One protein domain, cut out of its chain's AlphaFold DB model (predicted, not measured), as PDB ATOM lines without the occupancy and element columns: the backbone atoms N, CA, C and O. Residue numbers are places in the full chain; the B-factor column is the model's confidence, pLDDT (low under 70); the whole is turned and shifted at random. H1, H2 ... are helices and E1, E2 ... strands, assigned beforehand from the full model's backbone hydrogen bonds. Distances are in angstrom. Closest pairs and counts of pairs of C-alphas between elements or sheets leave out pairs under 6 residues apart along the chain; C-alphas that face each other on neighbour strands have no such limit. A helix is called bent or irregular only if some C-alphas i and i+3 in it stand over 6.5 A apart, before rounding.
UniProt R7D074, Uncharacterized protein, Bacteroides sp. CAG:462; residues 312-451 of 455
ATOM      1  N   VAL A 312     -36.365  33.803  49.289       94.25
ATOM      2  CA  VAL A 312     -36.345  32.343  49.481       94.25
ATOM      3  C   VAL A 312     -34.930  31.791  49.284       94.25
ATOM      4  O   VAL A 312     -34.494  30.940  50.063       94.25
ATOM      5  N   SER A 313     -34.172  32.310  48.310       92.12
ATOM      6  CA  SER A 313     -32.776  31.905  48.112       92.12
ATOM      7  C   SER A 313     -31.949  32.197  49.357       92.12
ATOM      8  O   SER A 313     -31.329  31.280  49.895       92.12
ATOM      9  N   ASN A 314     -31.997  33.429  49.876       90.25
ATOM     10  CA  ASN A 314     -31.228  33.811  51.057       90.25
ATOM     11  C   ASN A 314     -31.657  33.031  52.308       90.25
ATOM     12  O   ASN A 314     -30.807  32.469  52.997       90.25
ATOM     13  N   ALA A 315     -32.968  32.935  52.550       89.62
ATOM     14  CA  ALA A 315     -33.574  32.190  53.654       89.62
ATOM     15  C   ALA A 315     -33.126  30.726  53.678       89.62
ATOM     16  O   ALA A 315     -32.985  30.118  54.736       89.62
ATOM     17  N   SER A 316     -32.878  30.159  52.502       87.81
ATOM     18  CA  SER A 316     -32.443  28.784  52.391       87.81
ATOM     19  C   SER A 316     -30.952  28.612  52.752       87.81
ATOM     20  O   SER A 316     -30.600  27.577  53.295       87.81
ATOM     21  N   THR A 317     -30.051  29.576  52.548       83.25
ATOM     22  CA  THR A 317     -28.592  29.318  52.643       83.25
ATOM     23  C   THR A 317     -28.083  28.853  54.018       83.25
ATOM     24  O   THR A 317     -27.151  28.053  54.082       83.25
ATOM     25  N   GLY A 318     -28.696  29.314  55.114       77.31
ATOM     26  CA  GLY A 318     -28.195  29.106  56.481       77.31
ATOM     27  C   GLY A 318     -28.546  27.770  57.134       77.31
ATOM     28  O   GLY A 318     -27.848  27.334  58.047       77.31
ATOM     29  N   PHE A 319     -29.614  27.116  56.676       88.12
ATOM     30  CA  PHE A 319     -30.138  25.885  57.262       88.12
ATOM     31  C   PHE A 319     -30.334  24.862  56.143       88.12
ATOM     32  O   PHE A 319     -31.220  24.991  55.297       88.12
ATOM     33  N   ARG A 320     -29.472  23.840  56.131       88.25
ATOM     34  CA  ARG A 320     -29.492  22.741  55.164       88.25
ATOM     35  C   ARG A 320     -29.478  21.406  55.889       88.25
ATOM     36  O   ARG A 320     -28.666  21.210  56.785       88.25
ATOM     37  N   VAL A 321     -30.370  20.519  55.467       94.12
ATOM     38  CA  VAL A 321     -30.473  19.128  55.912       94.12
ATOM     39  C   VAL A 321     -30.612  18.279  54.651       94.12
ATOM     40  O   VAL A 321     -31.413  18.648  53.785       94.12
ATOM     41  N   PRO A 322     -29.849  17.184  54.504       94.19
ATOM     42  CA  PRO A 322     -29.970  16.316  53.346       94.19
ATOM     43  C   PRO A 322     -31.323  15.601  53.345       94.19
ATOM     44  O   PRO A 322     -31.793  15.093  54.367       94.19
ATOM     45  N   PHE A 323     -31.920  15.524  52.165       95.38
ATOM     46  CA  PHE A 323     -33.028  14.631  51.889       95.38
ATOM     47  C   PHE A 323     -32.510  13.225  51.635       95.38
ATOM     48  O   PHE A 323     -31.604  13.021  50.823       95.38
ATOM     49  N   LEU A 324     -33.115  12.260  52.314       94.56
ATOM     50  CA  LEU A 324     -32.836  10.846  52.140       94.56
ATOM     51  C   LEU A 324     -33.974  10.218  51.343       94.56
ATOM     52  O   LEU A 324     -35.139  10.311  51.738       94.56
ATOM     53  N   ASP A 325     -33.631   9.582  50.226       92.44
ATOM     54  CA  ASP A 325     -34.602   8.954  49.326       92.44
ATOM     55  C   ASP A 325     -35.457   7.923  50.074       92.44
ATOM     56  O   ASP A 325     -36.668   7.845  49.865       92.44
ATOM     57  N   GLU A 326     -34.846   7.179  51.002       94.31
ATOM     58  CA  GLU A 326     -35.516   6.180  51.835       94.31
ATOM     59  C   GLU A 326     -36.526   6.762  52.839       94.31
ATOM     60  O   GLU A 326     -37.374   6.019  53.327       94.31
ATOM     61  N   LEU A 327     -36.452   8.061  53.147       96.56
ATOM     62  CA  LEU A 327     -37.339   8.750  54.095       96.56
ATOM     63  C   LEU A 327     -38.297   9.733  53.416       96.56
ATOM     64  O   LEU A 327     -39.128  10.335  54.094       96.56
ATOM     65  N   PHE A 328     -38.198   9.922  52.097       95.00
ATOM     66  CA  PHE A 328     -38.853  11.044  51.426       95.00
ATOM     67  C   PHE A 328     -40.372  11.081  51.633       95.00
ATOM     68  O   PHE A 328     -40.966  12.136  51.881       95.00
ATOM     69  N   ASP A 329     -40.997   9.908  51.569       94.75
ATOM     70  CA  ASP A 329     -42.441   9.760  51.719       94.75
ATOM     71  C   ASP A 329     -42.888   9.853  53.201       94.75
ATOM     72  O   ASP A 329     -44.075  10.012  53.475       94.75
ATOM     73  N   GLU A 330     -41.949   9.826  54.160       97.00
ATOM     74  CA  GLU A 330     -42.193  10.018  55.599       97.00
ATOM     75  C   GLU A 330     -42.017  11.476  56.062       97.00
ATOM     76  O   GLU A 330     -42.450  11.829  57.161       97.00
ATOM     77  N   TYR A 331     -41.366  12.334  55.267       97.75
ATOM     78  CA  TYR A 331     -41.118  13.720  55.665       97.75
ATOM     79  C   TYR A 331     -42.398  14.507  55.865       97.75
ATOM     80  O   TYR A 331     -43.376  14.300  55.154       97.75
ATOM     81  N   GLN A 332     -42.358  15.481  56.769       96.31
ATOM     82  CA  GLN A 332     -43.341  16.554  56.850       96.31
ATOM     83  C   GLN A 332     -42.689  17.856  56.394       96.31
ATOM     84  O   GLN A 332     -41.555  18.157  56.767       96.31
ATOM     85  N   PHE A 333     -43.421  18.631  55.603       96.44
ATOM     86  CA  PHE A 333     -42.972  19.916  55.086       96.44
ATOM     87  C   PHE A 333     -43.903  21.014  55.580       96.44
ATOM     88  O   PHE A 333     -45.120  20.846  55.537       96.44
ATOM     89  N   ALA A 334     -43.347  22.145  56.008       96.75
ATOM     90  CA  ALA A 334     -44.150  23.343  56.199       96.75
ATOM     91  C   ALA A 334     -44.701  23.815  54.844       96.75
ATOM     92  O   ALA A 334     -43.992  23.789  53.831       96.75
ATOM     93  N   GLU A 335     -45.959  24.255  54.825       96.25
ATOM     94  CA  GLU A 335     -46.564  24.830  53.624       96.25
ATOM     95  C   GLU A 335     -45.781  26.086  53.203       96.25
ATOM     96  O   GLU A 335     -45.533  26.946  54.055       96.25
ATOM     97  N   PRO A 336     -45.372  26.237  51.931       96.19
ATOM     98  CA  PRO A 336     -44.598  27.400  51.506       96.19
ATOM     99  C   PRO A 336     -45.390  28.698  51.693       96.19
ATOM    100  O   PRO A 336     -46.399  28.921  51.018       96.19
ATOM    101  N   TYR A 337     -44.924  29.579  52.583       94.81
ATOM    102  CA  TYR A 337     -45.664  30.787  52.964       94.81
ATOM    103  C   TYR A 337     -45.973  31.675  51.750       94.81
ATOM    104  O   TYR A 337     -47.098  32.153  51.600       94.81
ATOM    105  N   TRP A 338     -44.996  31.823  50.847       93.38
ATOM    106  CA  TRP A 338     -45.105  32.599  49.605       93.38
ATOM    107  C   TRP A 338     -46.102  32.028  48.592       93.38
ATOM    108  O   TRP A 338     -46.582  32.763  47.734       93.38
ATOM    109  N   TRP A 339     -46.415  30.734  48.669       93.81
ATOM    110  CA  TRP A 339     -47.383  30.096  47.778       93.81
ATOM    111  C   TRP A 339     -48.801  30.187  48.348       93.81
ATOM    112  O   TRP A 339     -49.739  30.478  47.614       93.81
ATOM    113  N   VAL A 340     -48.958  29.997  49.660       92.38
ATOM    114  CA  VAL A 340     -50.281  29.910  50.298       92.38
ATOM    115  C   VAL A 340     -50.876  31.279  50.662       92.38
ATOM    116  O   VAL A 340     -52.094  31.434  50.629       92.38
ATOM    117  N   ASN A 341     -50.057  32.286  50.999       88.81
ATOM    118  CA  ASN A 341     -50.549  33.520  51.643       88.81
ATOM    119  C   ASN A 341     -50.570  34.774  50.754       88.81
ATOM    120  O   ASN A 341     -50.964  35.842  51.223       88.81
ATOM    121  N   PHE A 342     -50.178  34.679  49.484       82.44
ATOM    122  CA  PHE A 342     -50.186  35.816  48.558       82.44
ATOM    123  C   PHE A 342     -51.333  35.660  47.558       82.44
ATOM    124  O   PHE A 342     -51.489  34.566  47.024       82.44
ATOM    125  N   PRO A 343     -52.150  36.709  47.312       67.31
ATOM    126  CA  PRO A 343     -53.414  36.598  46.578       67.31
ATOM    127  C   PRO A 343     -53.196  35.888  45.241       67.31
ATOM    128  O   PRO A 343     -52.449  36.368  44.401       67.31
ATOM    129  N   THR A 344     -53.791  34.709  45.086       73.81
ATOM    130  CA  THR A 344     -53.375  33.727  44.084       73.81
ATOM    131  C   THR A 344     -54.134  33.873  42.770       73.81
ATOM    132  O   THR A 344     -55.362  33.815  42.775       73.81
ATOM    133  N   ASN A 345     -53.360  33.898  41.682       70.94
ATOM    134  CA  ASN A 345     -53.699  33.811  40.259       70.94
ATOM    135  C   ASN A 345     -54.132  35.092  39.528       70.94
ATOM    136  O   ASN A 345     -54.889  35.935  40.010       70.94
ATOM    137  N   THR A 346     -53.644  35.199  38.293       80.31
ATOM    138  CA  THR A 346     -54.160  36.138  37.302       80.31
ATOM    139  C   THR A 346     -55.449  35.555  36.705       80.31
ATOM    140  O   THR A 346     -55.437  34.416  36.228       80.31
ATOM    141  N   PRO A 347     -56.574  36.299  36.670       77.81
ATOM    142  CA  PRO A 347     -57.800  35.818  36.038       77.81
ATOM    143  C   PRO A 347     -57.568  35.400  34.582       77.81
ATOM    144  O   PRO A 347     -56.779  36.020  33.870       77.81
ATOM    145  N   ALA A 348     -58.287  34.381  34.105       77.94
ATOM    146  CA  ALA A 348     -58.143  33.890  32.734       77.94
ATOM    147  C   ALA A 348     -58.329  35.022  31.701       77.94
ATOM    148  O   ALA A 348     -59.375  35.669  31.652       77.94
ATOM    149  N   GLY A 349     -57.307  35.252  30.869       75.62
ATOM    150  CA  GLY A 349     -57.282  36.340  29.882       75.62
ATOM    151  C   GLY A 349     -56.970  37.734  30.449       75.62
ATOM    152  O   GLY A 349     -57.026  38.708  29.701       75.62
ATOM    153  N   GLY A 350     -56.658  37.843  31.744       78.31
ATOM    154  CA  GLY A 350     -56.210  39.066  32.405       78.31
ATOM    155  C   GLY A 350     -54.701  39.305  32.288       78.31
ATOM    156  O   GLY A 350     -53.939  38.433  31.874       78.31
ATOM    157  N   THR A 351     -54.270  40.510  32.665       80.19
ATOM    158  CA  THR A 351     -52.851  40.886  32.775       80.19
ATOM    159  C   THR A 351     -52.378  40.660  34.211       80.19
ATOM    160  O   THR A 351     -53.078  41.109  35.125       80.19
ATOM    161  N   PRO A 352     -51.215  40.024  34.449       81.25
ATOM    162  CA  PRO A 352     -50.710  39.856  35.803       81.25
ATOM    163  C   PRO A 352     -50.406  41.202  36.445       81.25
ATOM    164  O   PRO A 352     -49.666  42.020  35.899       81.25
ATOM    165  N   THR A 353     -50.975  41.422  37.623       80.00
ATOM    166  CA  THR A 353     -50.757  42.627  38.435       80.00
ATOM    167  C   THR A 353     -49.649  42.455  39.471       80.00
ATOM    168  O   THR A 353     -49.335  43.393  40.198       80.00
ATOM    169  N   GLY A 354     -49.058  41.264  39.549       86.06
ATOM    170  CA  GLY A 354     -48.010  40.920  40.494       86.06
ATOM    171  C   GLY A 354     -47.384  39.570  40.172       86.06
ATOM    172  O   GLY A 354     -47.647  38.974  39.128       86.06
ATOM    173  N   ILE A 355     -46.537  39.108  41.085       90.38
ATOM    174  CA  ILE A 355     -45.933  37.779  41.034       90.38
ATOM    175  C   ILE A 355     -46.856  36.831  41.800       90.38
ATOM    176  O   ILE A 355     -47.079  37.019  42.997       90.38
ATOM    177  N   TYR A 356     -47.381  35.818  41.111       90.69
ATOM    178  CA  TYR A 356     -48.286  34.820  41.676       90.69
ATOM    179  C   TYR A 356     -47.748  33.421  41.399       90.69
ATOM    180  O   TYR A 356     -47.590  33.027  40.247       90.69
ATOM    181  N   ILE A 357     -47.489  32.647  42.453       93.56
ATOM    182  CA  ILE A 357     -46.906  31.303  42.322       93.56
ATOM    183  C   ILE A 357     -47.848  30.348  41.571       93.56
ATOM    184  O   ILE A 357     -47.396  29.500  40.801       93.56
ATOM    185  N   ASP A 358     -49.157  30.547  41.717       92.94
ATOM    186  CA  ASP A 358     -50.185  29.798  40.994       92.94
ATOM    187  C   ASP A 358     -50.123  29.991  39.470       92.94
ATOM    188  O   ASP A 358     -50.442  29.057  38.735       92.94
ATOM    189  N   ASP A 359     -49.644  31.136  38.975       91.94
ATOM    190  CA  ASP A 359     -49.464  31.345  37.530       91.94
ATOM    191  C   ASP A 359     -48.300  30.499  36.973       91.94
ATOM    192  O   ASP A 359     -48.219  30.256  35.768       91.94
ATOM    193  N   TYR A 360     -47.410  30.017  37.849       93.44
ATOM    194  CA  TYR A 360     -46.237  29.224  37.485       93.44
ATOM    195  C   TYR A 360     -46.436  27.732  37.727       93.44
ATOM    196  O   TYR A 360     -46.061  26.913  36.892       93.44
ATOM    197  N   TYR A 361     -47.045  27.360  38.851       95.00
ATOM    198  CA  TYR A 361     -47.165  25.960  39.266       95.00
ATOM    199  C   TYR A 361     -48.612  25.522  39.520       95.00
ATOM    200  O   TYR A 361     -48.870  24.341  39.753       95.00
ATOM    201  N   GLY A 362     -49.587  26.426  39.398       93.31
ATOM    202  CA  GLY A 362     -50.989  26.189  39.750       93.31
ATOM    203  C   GLY A 362     -51.200  26.183  41.262       93.31
ATOM    204  O   GLY A 362     -50.245  26.273  42.024       93.31
ATOM    205  N   THR A 363     -52.446  26.002  41.693       93.38
ATOM    206  CA  THR A 363     -52.802  26.011  43.120       93.38
ATOM    207  C   THR A 363     -52.008  24.993  43.925       93.38
ATOM    208  O   THR A 363     -51.788  23.863  43.466       93.38
ATOM    209  N   TYR A 364     -51.564  25.420  45.104       95.31
ATOM    210  CA  TYR A 364     -50.847  24.585  46.054       95.31
ATOM    211  C   TYR A 364     -51.657  23.337  46.430       95.31
ATOM    212  O   TYR A 364     -52.852  23.401  46.720       95.31
ATOM    213  N   SER A 365     -50.966  22.203  46.466       96.19
ATOM    214  CA  SER A 365     -51.366  21.018  47.216       96.19
ATOM    215  C   SER A 365     -50.106  20.365  47.778       96.19
ATOM    216  O   SER A 365     -49.020  20.486  47.200       96.19
ATOM    217  N   GLU A 366     -50.239  19.641  48.889       96.25
ATOM    218  CA  GLU A 366     -49.112  18.908  49.469       96.25
ATOM    219  C   GLU A 366     -48.532  17.894  48.468       96.25
ATOM    220  O   GLU A 366     -47.314  17.818  48.291       96.25
ATOM    221  N   SER A 367     -49.399  17.172  47.748       96.56
ATOM    222  CA  SER A 367     -49.019  16.206  46.712       96.56
ATOM    223  C   SER A 367     -48.195  16.846  45.591       96.56
ATOM    224  O   SER A 367     -47.159  16.302  45.200       96.56
ATOM    225  N   LYS A 368     -48.596  18.034  45.121       97.69
ATOM    226  CA  LYS A 368     -47.870  18.793  44.095       97.69
ATOM    227  C   LYS A 368     -46.517  19.256  44.601       97.69
ATOM    228  O   LYS A 368     -45.511  19.110  43.909       97.69
ATOM    229  N   TYR A 369     -46.481  19.813  45.804       97.38
ATOM    230  CA  TYR A 369     -45.241  20.319  46.365       97.38
ATOM    231  C   TYR A 369     -44.224  19.191  46.564       97.38
ATOM    232  O   TYR A 369     -43.091  19.304  46.100       97.38
ATOM    233  N   ARG A 370     -44.649  18.050  47.124       96.81
ATOM    234  CA  ARG A 370     -43.812  16.844  47.232       96.81
ATOM    235  C   ARG A 370     -43.318  16.354  45.877       96.81
ATOM    236  O   ARG A 370     -42.141  16.024  45.752       96.81
ATOM    237  N   PHE A 371     -44.184  16.334  44.865       97.62
ATOM    238  CA  PHE A 371     -43.796  15.977  43.502       97.62
ATOM    239  C   PHE A 371     -42.691  16.897  42.965       97.62
ATOM    240  O   PHE A 371     -41.687  16.408  42.445       97.62
ATOM    241  N   MET A 372     -42.833  18.215  43.130       97.75
ATOM    242  CA  MET A 372     -41.833  19.185  42.677       97.75
ATOM    243  C   MET A 372     -40.496  18.997  43.407       97.75
ATOM    244  O   MET A 372     -39.451  18.939  42.762       97.75
ATOM    245  N   LEU A 373     -40.524  18.828  44.732       96.56
ATOM    246  CA  LEU A 373     -39.329  18.563  45.537       96.56
ATOM    247  C   LEU A 373     -38.616  17.277  45.084       96.56
ATOM    248  O   LEU A 373     -37.419  17.310  44.800       96.56
ATOM    249  N   LYS A 374     -39.354  16.167  44.942       95.81
ATOM    250  CA  LYS A 374     -38.816  14.863  44.514       95.81
ATOM    251  C   LYS A 374     -38.225  14.926  43.106       95.81
ATOM    252  O   LYS A 374     -37.140  14.408  42.867       95.81
ATOM    253  N   THR A 375     -38.912  15.607  42.189       96.62
ATOM    254  CA  THR A 375     -38.447  15.801  40.808       96.62
ATOM    255  C   THR A 375     -37.160  16.615  40.774       96.62
ATOM    256  O   THR A 375     -36.201  16.236  40.105       96.62
ATOM    257  N   MET A 376     -37.101  17.718  41.524       95.06
ATOM    258  CA  MET A 376     -35.901  18.546  41.575       95.06
ATOM    259  C   MET A 376     -34.724  17.796  42.203       95.06
ATOM    260  O   MET A 376     -33.623  17.854  41.661       95.06
ATOM    261  N   LEU A 377     -34.946  17.056  43.294       94.44
ATOM    262  CA  LEU A 377     -33.911  16.234  43.925       94.44
ATOM    263  C   LEU A 377     -33.373  15.157  42.983       94.44
ATOM    264  O   LEU A 377     -32.161  15.005  42.879       94.44
ATOM    265  N   ALA A 378     -34.242  14.475  42.233       94.19
ATOM    266  CA  ALA A 378     -33.819  13.469  41.261       94.19
ATOM    267  C   ALA A 378     -32.932  14.051  40.144       94.19
ATOM    268  O   ALA A 378     -32.047  13.365  39.633       94.19
ATOM    269  N   VAL A 379     -33.151  15.316  39.762       93.56
ATOM    270  CA  VAL A 379     -32.387  15.991  38.700       93.56
ATOM    271  C   VAL A 379     -31.106  16.647  39.223       93.56
ATOM    272  O   VAL A 379     -30.093  16.660  38.523       93.56
ATOM    273  N   ARG A 380     -31.142  17.232  40.423       91.44
ATOM    274  CA  ARG A 380     -30.068  18.089  40.953       91.44
ATOM    275  C   ARG A 380     -29.220  17.431  42.041       91.44
ATOM    276  O   ARG A 380     -28.108  17.895  42.287       91.44
ATOM    277  N   GLY A 381     -29.719  16.374  42.676       91.88
ATOM    278  CA  GLY A 381     -29.150  15.822  43.903       91.88
ATOM    279  C   GLY A 381     -29.258  16.790  45.087       91.88
ATOM    280  O   GLY A 381     -29.724  17.920  44.947       91.88
ATOM    281  N   ASN A 382     -28.801  16.350  46.262       89.12
ATOM    282  CA  ASN A 382     -28.821  17.164  47.482       89.12
ATOM    283  C   ASN A 382     -27.992  18.454  47.350       89.12
ATOM    284  O   ASN A 382     -28.471  19.529  47.704       89.12
ATOM    285  N   ASP A 383     -26.787  18.366  46.783       85.62
ATOM    286  CA  ASP A 383     -25.867  19.509  46.681       85.62
ATOM    287  C   ASP A 383     -26.342  20.582  45.688       85.62
ATOM    288  O   ASP A 383     -25.994  21.755  45.819       85.62
ATOM    289  N   GLY A 384     -27.129  20.188  44.682       85.31
ATOM    290  CA  GLY A 384     -27.681  21.090  43.672       85.31
ATOM    291  C   GLY A 384     -29.111  21.555  43.959       85.31
ATOM    292  O   GLY A 384     -29.686  22.271  43.139       85.31
ATOM    293  N   PHE A 385     -29.717  21.115  45.063       90.50
ATOM    294  CA  PHE A 385     -31.099  21.438  45.398       90.50
ATOM    295  C   PHE A 385     -31.226  22.856  45.985       90.50
ATOM    296  O   PHE A 385     -30.477  23.249  46.882       90.50
ATOM    297  N   SER A 386     -32.213  23.626  45.515       89.75
ATOM    298  CA  SER A 386     -32.424  25.020  45.920       89.75
ATOM    299  C   SER A 386     -33.903  25.410  45.835       89.75
ATOM    300  O   SER A 386     -34.485  25.456  44.753       89.75
ATOM    301  N   TRP A 387     -34.512  25.775  46.969       93.31
ATOM    302  CA  TRP A 387     -35.844  26.399  46.957       93.31
ATOM    303  C   TRP A 387     -35.855  27.728  46.206       93.31
ATOM    304  O   TRP A 387     -36.870  28.061  45.602       93.31
ATOM    305  N   GLY A 388     -34.743  28.467  46.227       93.00
ATOM    306  CA  GLY A 388     -34.600  29.733  45.514       93.00
ATOM    307  C   GLY A 388     -34.750  29.583  44.002       93.00
ATOM    308  O   GLY A 388     -35.332  30.446  43.357       93.00
ATOM    309  N   ASP A 389     -34.329  28.449  43.439       93.00
ATOM    310  CA  ASP A 389     -34.480  28.179  42.004       93.00
ATOM    311  C   ASP A 389     -35.946  27.907  41.642       93.00
ATOM    312  O   ASP A 389     -36.418  28.283  40.569       93.00
ATOM    313  N   MET A 390     -36.681  27.240  42.536       94.88
ATOM    314  CA  MET A 390     -38.111  26.972  42.360       94.88
ATOM    315  C   MET A 390     -38.944  28.237  42.573       94.88
ATOM    316  O   MET A 390     -39.910  28.477  41.848       94.88
ATOM    317  N   PHE A 391     -38.577  29.035  43.571       95.75
ATOM    318  CA  PHE A 391     -39.329  30.191  44.040       95.75
ATOM    319  C   PHE A 391     -38.396  31.398  44.225       95.75
ATOM    320  O   PHE A 391     -38.119  31.780  45.361       95.75
ATOM    321  N   PRO A 392     -37.915  32.027  43.137       95.88
ATOM    322  CA  PRO A 392     -36.985  33.155  43.204       95.88
ATOM    323  C   PRO A 392     -37.711  34.455  43.585       95.88
ATOM    324  O   PRO A 392     -37.780  35.411  42.810       95.88
ATOM    325  N   VAL A 393     -38.292  34.482  44.785       95.19
ATOM    326  CA  VAL A 393     -39.140  35.565  45.293       95.19
ATOM    327  C   VAL A 393     -38.723  36.012  46.693       95.19
ATOM    328  O   VAL A 393     -38.041  35.295  47.428       95.19
ATOM    329  N   CYS A 394     -39.161  37.204  47.078       94.25
ATOM    330  CA  CYS A 394     -39.087  37.742  48.433       94.25
ATOM    331  C   CYS A 394     -40.433  38.364  48.832       94.25
ATOM    332  O   CYS A 394     -41.286  38.622  47.977       94.25
ATOM    333  N   ASP A 395     -40.619  38.632  50.124       88.44
ATOM    334  CA  ASP A 395     -41.696  39.513  50.575       88.44
ATOM    335  C   ASP A 395     -41.380  40.947  50.113       88.44
ATOM    336  O   ASP A 395     -40.249  41.419  50.266       88.44
ATOM    337  N   ASN A 396     -42.343  41.637  49.496       84.19
ATOM    338  CA  ASN A 396     -42.154  43.025  49.071       84.19
ATOM    339  C   ASN A 396     -42.532  44.058  50.150       84.19
ATOM    340  O   ASN A 396     -42.492  45.255  49.874       84.19
ATOM    341  N   PHE A 397     -42.924  43.603  51.347       79.62
ATOM    342  CA  PHE A 397     -43.404  44.383  52.496       79.62
ATOM    343  C   PHE A 397     -44.652  45.245  52.238       79.62
ATOM    344  O   PHE A 397     -45.093  45.991  53.113       79.62
ATOM    345  N   MET A 398     -45.253  45.127  51.055       80.00
ATOM    346  CA  MET A 398     -46.441  45.855  50.610       80.00
ATOM    347  C   MET A 398     -47.645  44.918  50.419       80.00
ATOM    348  O   MET A 398     -48.622  45.288  49.769       80.00
ATOM    349  N   GLY A 399     -47.584  43.705  50.980       77.62
ATOM    350  CA  GLY A 399     -48.640  42.692  50.875       77.62
ATOM    351  C   GLY A 399     -48.608  41.881  49.575       77.62
ATOM    352  O   GLY A 399     -49.633  41.333  49.174       77.62
ATOM    353  N   GLY A 400     -47.457  41.826  48.898       86.38
ATOM    354  CA  GLY A 400     -47.244  41.083  47.656       86.38
ATOM    355  C   GLY A 400     -45.876  40.398  47.605       86.38
ATOM    356  O   GLY A 400     -45.038  40.561  48.491       86.38
ATOM    357  N   LEU A 401     -45.629  39.661  46.527       91.88
ATOM    358  CA  LEU A 401     -44.306  39.114  46.238       91.88
ATOM    359  C   LEU A 401     -43.469  40.112  45.429       91.88
ATOM    360  O   LEU A 401     -43.989  40.858  44.595       91.88
ATOM    361  N   GLY A 402     -42.164  40.114  45.684       91.81
ATOM    362  CA  GLY A 402     -41.137  40.725  44.844       91.81
ATOM    363  C   GLY A 402     -40.228  39.652  44.247       91.81
ATOM    364  O   GLY A 402     -40.180  38.529  44.751       91.81
ATOM    365  N   TRP A 403     -39.509  39.984  43.175       93.69
ATOM    366  CA  TRP A 403     -38.418  39.133  42.698       93.69
ATOM    367  C   TRP A 403     -37.304  39.084  43.743       93.69
ATOM    368  O   TRP A 403     -37.063  40.077  44.430       93.69
ATOM    369  N   ASP A 404     -36.622  37.945  43.839       94.25
ATOM    370  CA  ASP A 404     -35.448  37.800  44.697       94.25
ATOM    371  C   ASP A 404     -34.459  38.953  44.466       94.25
ATOM    372  O   ASP A 404     -33.955  39.139  43.359       94.25
ATOM    373  N   TYR A 405     -34.164  39.724  45.513       91.62
ATOM    374  CA  TYR A 405     -33.271  40.883  45.434       91.62
ATOM    375  C   TYR A 405     -31.816  40.515  45.100       91.62
ATOM    376  O   TYR A 405     -31.007  41.402  44.825       91.62
ATOM    377  N   MET A 406     -31.468  39.225  45.130       88.56
ATOM    378  CA  MET A 406     -30.171  38.706  44.695       88.56
ATOM    379  C   MET A 406     -30.104  38.455  43.180       88.56
ATOM    380  O   MET A 406     -29.022  38.182  42.662       88.56
ATOM    381  N   LEU A 407     -31.233  38.541  42.468       91.19
ATOM    382  CA  LEU A 407     -31.359  38.209  41.050       91.19
ATOM    383  C   LEU A 407     -31.914  39.389  40.246       91.19
ATOM    384  O   LEU A 407     -32.655  40.234  40.747       91.19
ATOM    385  N   MET A 408     -31.587  39.442  38.952       92.06
ATOM    386  CA  MET A 408     -32.343  40.291  38.034       92.06
ATOM    387  C   MET A 408     -33.698  39.626  37.732       92.06
ATOM    388  O   MET A 408     -33.752  38.398  37.643       92.06
ATOM    389  N   PRO A 409     -34.778  40.396  37.483       92.00
ATOM    390  CA  PRO A 409     -36.088  39.837  37.133       92.00
ATOM    391  C   PRO A 409     -36.035  38.806  35.999       92.00
ATOM    392  O   PRO A 409     -36.618  37.733  36.107       92.00
ATOM    393  N   ALA A 410     -35.262  39.079  34.943       92.94
ATOM    394  CA  ALA A 410     -35.098  38.156  33.821       92.94
ATOM    395  C   ALA A 410     -34.475  36.808  34.233       92.94
ATOM    396  O   ALA A 410     -34.891  35.765  33.727       92.94
ATOM    397  N   ASP A 411     -33.525  36.817  35.172       94.94
ATOM    398  CA  ASP A 411     -32.879  35.599  35.671       94.94
ATOM    399  C   ASP A 411     -33.851  34.795  36.545       94.94
ATOM    400  O   ASP A 411     -33.975  33.582  36.379       94.94
ATOM    401  N   ALA A 412     -34.615  35.472  37.410       94.81
ATOM    402  CA  ALA A 412     -35.665  34.848  38.214       94.81
ATOM    403  C   ALA A 412     -36.745  34.191  37.333       94.81
ATOM    404  O   ALA A 412     -37.128  33.038  37.548       94.81
ATOM    405  N   GLN A 413     -37.187  34.875  36.276       94.69
ATOM    406  CA  GLN A 413     -38.122  34.306  35.303       94.69
ATOM    407  C   GLN A 413     -37.527  33.105  34.564       94.69
ATOM    408  O   GLN A 413     -38.233  32.128  34.316       94.69
ATOM    409  N   GLN A 414     -36.240  33.149  34.213       96.06
ATOM    410  CA  GLN A 414     -35.567  32.032  33.555       96.06
ATOM    411  C   GLN A 414     -35.451  30.807  34.475       96.06
ATOM    412  O   GLN A 414     -35.632  29.679  34.003       96.06
ATOM    413  N   LEU A 415     -35.206  31.002  35.775       96.06
ATOM    414  CA  LEU A 415     -35.235  29.925  36.768       96.06
ATOM    415  C   LEU A 415     -36.623  29.282  36.838       96.06
ATOM    416  O   LEU A 415     -36.734  28.068  36.676       96.06
ATOM    417  N   ILE A 416     -37.685  30.093  36.936       96.75
ATOM    418  CA  ILE A 416     -39.069  29.596  36.927       96.75
ATOM    419  C   ILE A 416     -39.372  28.814  35.650       96.75
ATOM    420  O   ILE A 416     -39.930  27.726  35.735       96.75
ATOM    421  N   ARG A 417     -38.989  29.321  34.469       97.06
ATOM    422  CA  ARG A 417     -39.185  28.602  33.194       97.06
ATOM    423  C   ARG A 417     -38.506  27.238  33.217       97.06
ATOM    424  O   ARG A 417     -39.138  26.237  32.901       97.06
ATOM    425  N   THR A 418     -37.251  27.203  33.653       96.75
ATOM    426  CA  THR A 418     -36.451  25.974  33.718       96.75
ATOM    427  C   THR A 418     -37.070  24.956  34.680       96.75
ATOM    428  O   THR A 418     -37.216  23.784  34.335       96.75
ATOM    429  N   CYS A 419     -37.476  25.397  35.873       97.31
ATOM    430  CA  CYS A 419     -38.133  24.548  36.864       97.31
ATOM    431  C   CYS A 419     -39.506  24.067  36.380       97.31
ATOM    432  O   CYS A 419     -39.811  22.881  36.474       97.31
ATOM    433  N   HIS A 420     -40.314  24.959  35.810       97.56
ATOM    434  CA  HIS A 420     -41.623  24.629  35.263       97.56
ATOM    435  C   HIS A 420     -41.539  23.577  34.153       97.56
ATOM    436  O   HIS A 420     -42.254  22.583  34.214       97.56
ATOM    437  N   GLU A 421     -40.652  23.753  33.169       97.19
ATOM    438  CA  GLU A 421     -40.453  22.783  32.084       97.19
ATOM    439  C   GLU A 421     -40.014  21.415  32.618       97.19
ATOM    440  O   GLU A 421     -40.516  20.384  32.171       97.19
ATOM    441  N   MET A 422     -39.121  21.401  33.612       97.25
ATOM    442  CA  MET A 422     -38.683  20.178  34.282       97.25
ATOM    443  C   MET A 422     -39.851  19.463  34.977       97.25
ATOM    444  O   MET A 422     -40.046  18.266  34.761       97.25
ATOM    445  N   PHE A 423     -40.653  20.179  35.771       98.00
ATOM    446  CA  PHE A 423     -41.802  19.597  36.471       98.00
ATOM    447  C   PHE A 423     -42.896  19.135  35.511       98.00
ATOM    448  O   PHE A 423     -43.452  18.054  35.694       98.00
ATOM    449  N   LEU A 424     -43.177  19.918  34.467       97.69
ATOM    450  CA  LEU A 424     -44.179  19.586  33.460       97.69
ATOM    451  C   LEU A 424     -43.785  18.334  32.670       97.69
ATOM    452  O   LEU A 424     -44.616  17.454  32.467       97.69
ATOM    453  N   SER A 425     -42.511  18.232  32.280       97.50
ATOM    454  CA  SER A 425     -41.959  17.071  31.574       97.50
ATOM    455  C   SER A 425     -42.059  15.790  32.402       97.50
ATOM    456  O   SER A 425     -42.420  14.739  31.874       97.50
ATOM    457  N   GLU A 426     -41.784  15.865  33.708       98.00
ATOM    458  CA  GLU A 426     -41.951  14.719  34.604       98.00
ATOM    459  C   GLU A 426     -43.433  14.359  34.791       98.00
ATOM    460  O   GLU A 426     -43.799  13.189  34.693       98.00
ATOM    461  N   TYR A 427     -44.296  15.357  34.990       98.12
ATOM    462  CA  TYR A 427     -45.735  15.170  35.197       98.12
ATOM    463  C   TYR A 427     -46.403  14.512  33.979       98.12
ATOM    464  O   TYR A 427     -47.190  13.575  34.121       98.12
ATOM    465  N   ASP A 428     -46.039  14.942  32.769       97.69
ATOM    466  CA  ASP A 428     -46.617  14.451  31.515       97.69
ATOM    467  C   ASP A 428     -46.254  12.994  31.186       97.69
ATOM    468  O   ASP A 428     -46.867  12.397  30.298       97.69
ATOM    469  N   LYS A 429     -45.313  12.377  31.915       97.69
ATOM    470  CA  LYS A 429     -45.050  10.934  31.793       97.69
ATOM    471  C   LYS A 429     -46.237  10.092  32.253       97.69
ATOM    472  O   LYS A 429     -46.437   9.002  31.718       97.69
ATOM    473  N   ASN A 430     -46.994  10.561  33.251       96.31
ATOM    474  CA  ASN A 430     -48.170   9.866  33.774       96.31
ATOM    475  C   ASN A 430     -49.125  10.832  34.511       96.31
ATOM    476  O   ASN A 430     -49.232  10.769  35.737       96.31
ATOM    477  N   PRO A 431     -49.825  11.729  33.793       93.88
ATOM    478  CA  PRO A 431     -50.649  12.767  34.416       93.88
ATOM    479  C   PRO A 431     -51.803  12.193  35.253       93.88
ATOM    480  O   PRO A 431     -52.159  12.768  36.276       93.88
ATOM    481  N   ASP A 432     -52.340  11.030  34.867       95.75
ATOM    482  CA  ASP A 432     -53.454  10.366  35.560       95.75
ATOM    483  C   ASP A 432     -53.061   9.800  36.941       95.75
ATOM    484  O   ASP A 432     -53.928   9.370  37.702       95.75
ATOM    485  N   ALA A 433     -51.765   9.783  37.282       95.12
ATOM    486  CA  ALA A 433     -51.280   9.343  38.591       95.12
ATOM    487  C   ALA A 433     -51.383  10.416  39.687       95.12
ATOM    488  O   ALA A 433     -51.124  10.107  40.852       95.12
ATOM    489  N   TYR A 434     -51.728  11.656  39.334       96.00
ATOM    490  CA  TYR A 434     -51.690  12.800  40.239       96.00
ATOM    491  C   TYR A 434     -53.061  13.473  40.353       96.00
ATOM    492  O   TYR A 434     -53.834  13.529  39.401       96.00
ATOM    493  N   ASP A 435     -53.361  14.019  41.532       95.62
ATOM    494  CA  ASP A 435     -54.605  14.739  41.838       95.62
ATOM    495  C   ASP A 435     -54.509  16.254  41.585       95.62
ATOM    496  O   ASP A 435     -55.415  17.018  41.922       95.62
ATOM    497  N   PHE A 436     -53.410  16.697  40.976       96.62
ATOM    498  CA  PHE A 436     -53.110  18.091  40.688       96.62
ATOM    499  C   PHE A 436     -52.727  18.289  39.222       96.62
ATOM    500  O   PHE A 436     -52.362  17.354  38.522       96.62
ATOM    501  N   THR A 437     -52.741  19.543  38.767       96.00
ATOM    502  CA  THR A 437     -52.324  19.926  37.411       96.00
ATOM    503  C   THR A 437     -51.272  21.030  37.437       96.00
ATOM    504  O   THR A 437     -51.250  21.842  38.367       96.00
ATOM    505  N   PHE A 438     -50.474  21.122  36.373       95.62
ATOM    506  CA  PHE A 438     -49.593  22.262  36.101       95.62
ATOM    507  C   PHE A 438     -50.187  23.204  35.039       95.62
ATOM    508  O   PHE A 438     -50.845  22.731  34.103       95.62
ATOM    509  N   PRO A 439     -49.940  24.526  35.137       93.62
ATOM    510  CA  PRO A 439     -50.195  25.457  34.044       93.62
ATOM    511  C   PRO A 439     -49.485  25.002  32.764       93.62
ATOM    512  O   PRO A 439     -48.411  24.417  32.817       93.62
ATOM    513  N   ARG A 440     -50.079  25.258  31.595       93.06
ATOM    514  CA  ARG A 440     -49.454  24.939  30.292       93.06
ATOM    515  C   ARG A 440     -48.759  26.135  29.651       93.06
ATOM    516  O   ARG A 440     -48.046  25.992  28.665       93.06
ATOM    517  N   THR A 441     -48.994  27.317  30.204       88.81
ATOM    518  CA  THR A 441     -48.444  28.587  29.748       88.81
ATOM    519  C   THR A 441     -48.094  29.414  30.968       88.81
ATOM    520  O   THR A 441     -48.946  29.607  31.834       88.81
ATOM    521  N   LEU A 442     -46.864  29.916  31.010       90.56
ATOM    522  CA  LEU A 442     -46.407  30.823  32.056       90.56
ATOM    523  C   LEU A 442     -46.814  32.256  31.722       90.56
ATOM    524  O   LEU A 442     -46.634  32.701  30.585       90.56
ATOM    525  N   VAL A 443     -47.303  32.982  32.723       85.56
ATOM    526  CA  VAL A 443     -47.667  34.395  32.602       85.56
ATOM    527  C   VAL A 443     -46.845  35.190  33.608       85.56
ATOM    528  O   VAL A 443     -46.876  34.898  34.796       85.56
ATOM    529  N   PHE A 444     -46.085  36.176  33.136       88.56
ATOM    530  CA  PHE A 444     -45.257  37.036  33.985       88.56
ATOM    531  C   PHE A 444     -45.812  38.464  33.984       88.56
ATOM    532  O   PHE A 444     -46.354  38.886  32.957       88.56
ATOM    533  N   PRO A 445     -45.700  39.208  35.099       83.94
ATOM    534  CA  PRO A 445     -46.030  40.628  35.103       83.94
ATOM    535  C   PRO A 445     -45.106  41.403  34.155       83.94
ATOM    536  O   PRO A 445     -43.953  41.026  33.949       83.94
ATOM    537  N   ASP A 446     -45.606  42.502  33.585       70.44
ATOM    538  CA  ASP A 446     -44.768  43.416  32.807       70.44
ATOM    539  C   ASP A 446     -43.762  44.109  33.743       70.44
ATOM    540  O   ASP A 446     -44.124  45.003  34.511       70.44
ATOM    541  N   ASP A 447     -42.476  43.769  33.627       61.81
ATOM    542  CA  ASP A 447     -41.371  44.355  34.413       61.81
ATOM    543  C   ASP A 447     -41.088  45.842  34.088       61.81
ATOM    544  O   ASP A 447     -40.037  46.390  34.428       61.81
ATOM    545  N   SER A 448     -42.010  46.543  33.424       46.91
ATOM    546  CA  SER A 448     -41.830  47.939  33.007       46.91
ATOM    547  C   SER A 448     -41.909  48.963  34.152       46.91
ATOM    548  O   SER A 448     -41.766  50.160  33.893       46.91
ATOM    549  N   GLY A 449     -42.096  48.535  35.412       44.69
ATOM    550  CA  GLY A 449     -42.456  49.464  36.489       44.69
ATOM    551  C   GLY A 449     -42.004  49.186  37.925       44.69
ATOM    552  O   GLY A 449     -42.336  50.001  38.780       44.69
ATOM    553  N   SER A 450     -41.248  48.132  38.250       39.66
ATOM    554  CA  SER A 450     -40.820  47.910  39.646       39.66
ATOM    555  C   SER A 450     -39.335  48.221  39.874       39.66
ATOM    556  O   SER A 450     -38.467  47.371  39.699       39.66
ATOM    557  N   GLY A 451     -39.052  49.445  40.333       41.22
ATOM    558  CA  GLY A 451     -38.022  49.640  41.362       41.22
ATOM    559  C   GLY A 451     -36.592  49.998  40.946       41.22
ATOM    560  O   GLY A 451     -35.682  49.795  41.745       41.22
TER     561      GLY A 451
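This is residues 312 to 451 of the 455 residues of an uncharacterized protein of Bacteroides sp. CAG:462 (UniProt R7D074). One long helix, H7, makes one side of the domain; near its last residues H5 crosses it about perpendicular, and near its first residues lies the small hairpin E1 and E2. The short helix H6 packs on H7 and H1 packs on H6, while a long unnamed tail, residues 428 to 451, folds back from the end of H7 toward the hairpin. The printed part has 140 residues with seven named helices and two named strands, in the order H1 H2 H3 H4 H5 H6 E1 E2 H7; the sheet, E1 - E2, is antiparallel. The class is mostly helix, though only 64 residues are in named elements. The whole is compact, with a radius of gyration of the C-alphas of 15.0 A and spans of 46 by 37 by 24 A.

H1, residues 312 to 317, touches H6, residues 387 to 390; the closest C-alphas, of Ser 313 and Gly 388, are 3.8 A apart. H2, residues 325 to 330, is irregular, with C-alphas 326 and 329 7.8 A apart. It is close to but not clearly touching H5, residues 366 to 380, at a shallow tilt of 10 degrees, opposite ways; their closest C-alphas, of Phe 328 and Lys 374, are 7.9 A apart. H3, residues 337 to 340, is close to but not clearly touching H4, residues 358 to 361; the closest C-alphas, of Trp 339 and Asp 358, are 7.3 A apart. The antiparallel hairpin E1, residues 393 to 395, and E2, residues 401 to 403, has N 394 and O 402 within hydrogen-bond range at 2.9 A. H7, residues 409 to 427, is the hub. Its residues 419 to 426 touch residues 372 to 376 of H5, about perpendicular at 79 degrees; the closest C-alphas, of Met 372 and Phe 423, are 6.2 A apart. Its residues 412 to 419 touch H6, with the C-alphas of Asp 389 and Leu 415 closest at 5.6 A. Its residues 416 to 420 only just touch H4, with 3 pairs of C-alphas within 8 A, the closest being those of Tyr 360 and His 420 at 6.9 A. Every O i to N i+4 pair is within hydrogen-bond range in H1, H5 and H7; H2 has 0 of 2, with 2 of 3 O i to N i+3 pairs, and H3, H4 and H6 are too short for an i+4 pair.

H1 begins at C-alpha 312 (-36.345, 32.343, 49.481). H5 is 20.9 A from first to last C-alpha. H7 is 26.6 A long and ends at C-alpha 427 (-45.735, 15.170, 35.197).

The two C-alphas farthest apart, of Glu 326 and Gly 449, are 46.4 A apart. The printed part has no cut, and the link from H3 to H4, 17 residues, is long. Confidence is under 70 at residue 343 and residues 447 to 451.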